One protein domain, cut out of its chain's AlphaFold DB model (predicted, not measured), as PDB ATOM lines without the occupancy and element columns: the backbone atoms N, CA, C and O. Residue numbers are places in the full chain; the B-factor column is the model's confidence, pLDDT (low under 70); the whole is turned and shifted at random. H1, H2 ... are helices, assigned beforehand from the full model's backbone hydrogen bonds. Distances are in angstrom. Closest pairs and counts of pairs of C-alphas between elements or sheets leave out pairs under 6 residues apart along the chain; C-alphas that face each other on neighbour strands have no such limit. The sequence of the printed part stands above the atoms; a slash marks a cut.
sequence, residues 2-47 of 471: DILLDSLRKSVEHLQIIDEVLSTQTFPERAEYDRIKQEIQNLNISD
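What this domain is: This is residues 2 to 47 of the 471 residues of an uncharacterized protein of Candidatus Nitrosarchaeum limnium SFB1 (UniProt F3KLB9). Two helices, the long H1 and the shorter H2, make an open V: they meet near their ends through a short loop of residues 23 to 29, and their other ends stand far from each other. The arms of the V lie nearly in one plane, and the outline is flat, with spans of 38 by 34 by 8 A. The printed part has 46 residues with two named helices, H1 then H2 along the chain, and no named strand; its class is all helix. It is only just loose, close to extended, with a radius of gyration of the C-alphas of 14.1 A.

How they stand to each other: H1, residues 2 to 22, and H2, residues 30 to 44, are close but not clearly touching, with 2 pairs of C-alphas within 8 A. Their closest C-alphas are those of Leu 22 and Arg 30, 6.4 A apart. The two helices run opposite ways at a steep tilt of 56 degrees, and their centres are 21.0 A apart. Residues 2 to 18, which belong to H1, stand free, as do residues 24 to 29 and residues 38 to 47, of which 38 to 44 belong to H2. In both H1 and H2 every O i to N i+4 pair is within hydrogen-bond range.

Where its parts are: H1 begins at C-alpha 2, at (7.065, -46.260, -10.501), and runs 30.1 A to C-alpha 22, at (21.475, -48.430, 15.871). H2 begins at C-alpha 30, at (24.275, -46.192, 21.127), and runs 20.8 A to C-alpha 44, at (25.452, -29.466, 8.792).

The domain as a whole: The C-alphas farthest apart are those of Asp 2 and Pro 28, at 38.8 A. The printed part has no cut, and the link from H1 to H2, with 7 residues, is short. The mean pLDDT of the printed part is 92.1, and no printed residue is under 70.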
ATOM      1  N   ASP A   2       7.408 -45.663 -11.805       88.75
ATOM      2  CA  ASP A   2       7.065 -46.260 -10.501       88.75
ATOM      3  C   ASP A   2       8.054 -47.311  -9.980       88.75
ATOM      4  O   ASP A   2       8.459 -47.240  -8.827       88.75
ATOM      5  N   ILE A   3       8.512 -48.234 -10.831       86.75
ATOM      6  CA  ILE A   3       9.474 -49.283 -10.444       86.75
ATOM      7  C   ILE A   3      10.821 -48.690  -9.980       86.75
ATOM      8  O   ILE A   3      11.423 -49.183  -9.024       86.75
ATOM      9  N   LEU A   4      11.284 -47.616 -10.634       86.25
ATOM     10  CA  LEU A   4      12.526 -46.926 -10.266       86.25
ATOM     11  C   LEU A   4      12.357 -46.204  -8.926       86.25
ATOM     12  O   LEU A   4      13.197 -46.334  -8.038       86.25
ATOM     13  N   LEU A   5      11.237 -45.494  -8.758       88.56
ATOM     14  CA  LEU A   5      10.927 -44.767  -7.527       88.56
ATOM     15  C   LEU A   5      10.733 -45.705  -6.333       88.56
ATOM     16  O   LEU A   5      11.220 -45.406  -5.249       88.56
ATOM     17  N   ASP A   6      10.072 -46.847  -6.524       91.94
ATOM     18  CA  ASP A   6       9.896 -47.857  -5.479       91.94
ATOM     19  C   ASP A   6      11.247 -48.418  -5.004       91.94
ATOM     20  O   ASP A   6      11.480 -48.557  -3.805       91.94
ATOM     21  N   SER A   7      12.176 -48.661  -5.932       89.31
ATOM     22  CA  SER A   7      13.524 -49.151  -5.613       89.31
ATOM     23  C   SER A   7      14.369 -48.109  -4.870       89.31
ATOM     24  O   SER A   7      15.068 -48.440  -3.908       89.31
ATOM     25  N   LEU A   8      14.284 -46.835  -5.272       89.44
ATOM     26  CA  LEU A   8      14.923 -45.732  -4.552       89.44
ATOM     27  C   LEU A   8      14.323 -45.562  -3.152       89.44
ATOM     28  O   LEU A   8      15.069 -45.443  -2.183       89.44
ATOM     29  N   ARG A   9      12.991 -45.635  -3.025       92.75
ATOM     30  CA  ARG A   9      12.299 -45.546  -1.731       92.75
ATOM     31  C   ARG A   9      12.746 -46.656  -0.787       92.75
ATOM     32  O   ARG A   9      13.163 -46.358   0.322       92.75
ATOM     33  N   LYS A  10      12.768 -47.908  -1.253       93.12
ATOM     34  CA  LYS A  10      13.280 -49.056  -0.483       93.12
ATOM     35  C   LYS A  10      14.725 -48.869  -0.026       93.12
ATOM     36  O   LYS A  10      15.081 -49.299   1.064       93.12
ATOM     37  N   SER A  11      15.564 -48.231  -0.843       91.00
ATOM     38  CA  SER A  11      16.954 -47.944  -0.467       91.00
ATOM     39  C   SER A  11      17.028 -46.946   0.694       91.00
ATOM     40  O   SER A  11      17.818 -47.141   1.614       91.00
ATOM     41  N   VAL A  12      16.174 -45.917   0.686       92.94
ATOM     42  CA  VAL A  12      16.043 -44.963   1.799       92.94
ATOM     43  C   VAL A  12      15.464 -45.645   3.040       92.94
ATOM     44  O   VAL A  12      16.041 -45.517   4.113       92.94
ATOM     45  N   GLU A  13      14.386 -46.419   2.891       95.56
ATOM     46  CA  GLU A  13      13.754 -47.183   3.980       95.56
ATOM     47  C   GLU A  13      14.754 -48.137   4.650       95.56
ATOM     48  O   GLU A  13      14.812 -48.226   5.872       95.56
ATOM     49  N   HIS A  14      15.605 -48.813   3.875       93.62
ATOM     50  CA  HIS A  14      16.633 -49.691   4.429       93.62
ATOM     51  C   HIS A  14      17.657 -48.918   5.276       93.62
ATOM     52  O   HIS A  14      17.997 -49.357   6.374       93.62
ATOM     53  N   LEU A  15      18.116 -47.749   4.815       93.88
ATOM     54  CA  LEU A  15      19.003 -46.891   5.609       93.88
ATOM     55  C   LEU A  15      18.320 -46.380   6.885       93.88
ATOM     56  O   LEU A  15      18.970 -46.309   7.925       93.88
ATOM     57  N   GLN A  16      17.021 -46.073   6.824       95.88
ATOM     58  CA  GLN A  16      16.233 -45.673   7.994       95.88
ATOM     59  C   GLN A  16      16.136 -46.799   9.022       95.88
ATOM     60  O   GLN A  16      16.397 -46.564  10.193       95.88
ATOM     61  N   ILE A  17      15.857 -48.031   8.590       95.06
ATOM     62  CA  ILE A  17      15.819 -49.196   9.486       95.06
ATOM     63  C   ILE A  17      17.173 -49.394  10.180       95.06
ATOM     64  O   ILE A  17      17.219 -49.679  11.374       95.06
ATOM     65  N   ILE A  18      18.287 -49.224   9.456       93.81
ATOM     66  CA  ILE A  18      19.627 -49.295  10.054       93.81
ATOM     67  C   ILE A  18      19.802 -48.193  11.111       93.81
ATOM     68  O   ILE A  18      20.221 -48.497  12.228       93.81
ATOM     69  N   ASP A  19      19.456 -46.942  10.792       95.88
ATOM     70  CA  ASP A  19      19.530 -45.813  11.734       95.88
ATOM     71  C   ASP A  19      18.673 -46.048  12.987       95.88
ATOM     72  O   ASP A  19      19.131 -45.823  14.109       95.88
ATOM     73  N   GLU A  20      17.455 -46.558  12.812       95.06
ATOM     74  CA  GLU A  20      16.526 -46.886  13.893       95.06
ATOM     75  C   GLU A  20      17.100 -47.960  14.816       95.06
ATOM     76  O   GLU A  20      17.155 -47.755  16.028       95.06
ATOM     77  N   VAL A  21      17.580 -49.076  14.253       94.81
ATOM     78  CA  VAL A  21      18.164 -50.190  15.016       94.81
ATOM     79  C   VAL A  21      19.380 -49.726  15.818       94.81
ATOM     80  O   VAL A  21      19.478 -50.032  17.009       94.81
ATOM     81  N   LEU A  22      20.278 -48.953  15.204       94.12
ATOM     82  CA  LEU A  22      21.475 -48.430  15.871       94.12
ATOM     83  C   LEU A  22      21.157 -47.336  16.905       94.12
ATOM     84  O   LEU A  22      21.927 -47.131  17.839       94.12
ATOM     85  N   SER A  23      19.998 -46.684  16.804       92.06
ATOM     86  CA  SER A  23      19.526 -45.709  17.797       92.06
ATOM     87  C   SER A  23      18.808 -46.361  18.997       92.06
ATOM     88  O   SER A  23      18.462 -45.670  19.961       92.06
ATOM     89  N   THR A  24      18.557 -47.679  18.978       91.69
ATOM     90  CA  THR A  24      17.838 -48.379  20.061       91.69
ATOM     91  C   THR A  24      18.655 -48.503  21.346       91.69
ATOM     92  O   THR A  24      19.873 -48.658  21.327       91.69
ATOM     93  N   GLN A  25      17.970 -48.537  22.497       79.69
ATOM     94  CA  GLN A  25      18.610 -48.729  23.812       79.69
ATOM     95  C   GLN A  25      19.362 -50.060  23.946       79.69
ATOM     96  O   GLN A  25      20.228 -50.192  24.804       79.69
ATOM     97  N   THR A  26      19.025 -51.043  23.114       90.50
ATOM     98  CA  THR A  26      19.657 -52.363  23.097       90.50
ATOM     99  C   THR A  26      20.986 -52.391  22.347       90.50
ATOM    100  O   THR A  26      21.718 -53.370  22.477       90.50
ATOM    101  N   PHE A  27      21.315 -51.354  21.568       92.25
ATOM    102  CA  PHE A  27      22.590 -51.276  20.864       92.25
ATOM    103  C   PHE A  27      23.718 -50.842  21.827       92.25
ATOM    104  O   PHE A  27      23.645 -49.744  22.383       92.25
ATOM    105  N   PRO A  28      24.773 -51.661  22.033       93.94
ATOM    106  CA  PRO A  28      25.806 -51.379  23.039       93.94
ATOM    107  C   PRO A  28      26.549 -50.049  22.847       93.94
ATOM    108  O   PRO A  28      26.930 -49.417  23.829       93.94
ATOM    109  N   GLU A  29      26.729 -49.599  21.602       95.38
ATOM    110  CA  GLU A  29      27.472 -48.372  21.267       95.38
ATOM    111  C   GLU A  29      26.550 -47.177  20.971       95.38
ATOM    112  O   GLU A  29      26.986 -46.169  20.412       95.38
ATOM    113  N   ARG A  30      25.272 -47.247  21.374       93.94
ATOM    114  CA  ARG A  30      24.275 -46.192  21.127       93.94
ATOM    115  C   ARG A  30      24.762 -44.804  21.537       93.94
ATOM    116  O   ARG A  30      24.555 -43.848  20.801       93.94
ATOM    117  N   ALA A  31      25.402 -44.682  22.701       94.25
ATOM    118  CA  ALA A  31      25.863 -43.387  23.200       94.25
ATOM    119  C   ALA A  31      26.863 -42.716  22.241       94.25
ATOM    120  O   ALA A  31      26.794 -41.508  22.027       94.25
ATOM    121  N   GLU A  32      27.759 -43.500  21.638       96.25
ATOM    122  CA  GLU A  32      28.724 -42.997  20.662       96.25
ATOM    123  C   GLU A  32      28.057 -42.716  19.310       96.25
ATOM    124  O   GLU A  32      28.325 -41.685  18.694       96.25
ATOM    125  N   TYR A  33      27.127 -43.574  18.882       95.62
ATOM    126  CA  TYR A  33      26.330 -43.358  17.672       95.62
ATOM    127  C   TYR A  33      25.530 -42.046  17.732       95.62
ATOM    128  O   TYR A  33      25.625 -41.213  16.828       95.62
ATOM    129  N   ASP A  34      24.818 -41.814  18.838       94.50
ATOM    130  CA  ASP A  34      24.048 -40.592  19.087       94.50
ATOM    131  C   ASP A  34      24.970 -39.358  19.145       94.50
ATOM    132  O   ASP A  34      24.645 -38.314  18.570       94.50
ATOM    133  N   ARG A  35      26.159 -39.476  19.763       97.19
ATOM    134  CA  ARG A  35      27.171 -38.405  19.786       97.19
ATOM    135  C   ARG A  35      27.625 -38.025  18.373       97.19
ATOM    136  O   ARG A  35      27.696 -36.838  18.059       97.19
ATOM    137  N   ILE A  36      27.913 -39.009  17.518       96.75
ATOM    138  CA  ILE A  36      28.329 -38.779  16.125       96.75
ATOM    139  C   ILE A  36      27.187 -38.157  15.311       96.75
ATOM    140  O   ILE A  36      27.428 -37.213  14.559       96.75
ATOM    141  N   LYS A  37      25.939 -38.618  15.484       94.94
ATOM    142  CA  LYS A  37      24.763 -38.005  14.836       94.94
ATOM    143  C   LYS A  37      24.628 -36.533  15.205       94.94
ATOM    144  O   LYS A  37      24.417 -35.705  14.320       94.94
ATOM    145  N   GLN A  38      24.794 -36.203  16.485       95.12
ATOM    146  CA  GLN A  38      24.744 -34.820  16.946       95.12
ATOM    147  C   GLN A  38      25.872 -33.978  16.339       95.12
ATOM    148  O   GLN A  38      25.631 -32.853  15.907       95.12
ATOM    149  N   GLU A  39      27.084 -34.524  16.246       95.75
ATOM    150  CA  GLU A  39      28.210 -33.826  15.622       95.75
ATOM    151  C   GLU A  39      27.956 -33.550  14.133       95.75
ATOM    152  O   GLU A  39      28.147 -32.428  13.669       95.75
ATOM    153  N   ILE A  40      27.430 -34.529  13.386       93.19
ATOM    154  CA  ILE A  40      27.042 -34.342  11.979       93.19
ATOM    155  C   ILE A  40      25.963 -33.259  11.847       93.19
ATOM    156  O   ILE A  40      26.033 -32.432  10.938       93.19
ATOM    157  N   GLN A  41      24.975 -33.228  12.748       90.94
ATOM    158  CA  GLN A  41      23.948 -32.183  12.754       90.94
ATOM    159  C   GLN A  41      24.542 -30.796  13.007       90.94
ATOM    160  O   GLN A  41      24.180 -29.853  12.304       90.94
ATOM    161  N   ASN A  42      25.475 -30.681  13.955       92.00
ATOM    162  CA  ASN A  42      26.166 -29.430  14.253       92.00
ATOM    163  C   ASN A  42      26.979 -28.946  13.041       92.00
ATOM    164  O   ASN A  42      26.885 -27.780  12.666       92.00
ATOM    165  N   LEU A  43      27.713 -29.849  12.381       91.19
ATOM    166  CA  LEU A  43      28.478 -29.549  11.164       91.19
ATOM    167  C   LEU A  43      27.577 -29.169   9.982       91.19
ATOM    168  O   LEU A  43      27.920 -28.299   9.186       91.19
ATOM    169  N   ASN A  44      26.397 -29.781   9.864       87.25
ATOM    170  CA  ASN A  44      25.452 -29.466   8.792       87.25
ATOM    171  C   ASN A  44      24.978 -28.003   8.836       87.25
ATOM    172  O   ASN A  44      24.686 -27.430   7.788       87.25
ATOM    173  N   ILE A  45      24.896 -27.414  10.034       86.06
ATOM    174  CA  ILE A  45      24.423 -26.040  10.261       86.06
ATOM    175  C   ILE A  45      25.547 -25.053  10.600       86.06
ATOM    176  O   ILE A  45      25.264 -23.885  10.854       86.06
ATOM    177  N   SER A  46      26.807 -25.499  10.636       86.00
ATOM    178  CA  SER A  46      27.926 -24.650  11.064       86.00
ATOM    179  C   SER A  46      28.322 -23.599  10.028       86.00
ATOM    180  O   SER A  46      28.913 -22.584  10.388       86.00
ATOM    181  N   ASP A  47      28.025 -23.839   8.748       80.00
ATOM    182  CA  ASP A  47      28.234 -22.854   7.689       80.00
ATOM    183  C   ASP A  47      27.020 -21.900   7.632       80.00
ATOM    184  O   ASP A  47      25.896 -22.345   7.368       80.00
TER     185      ASP A  47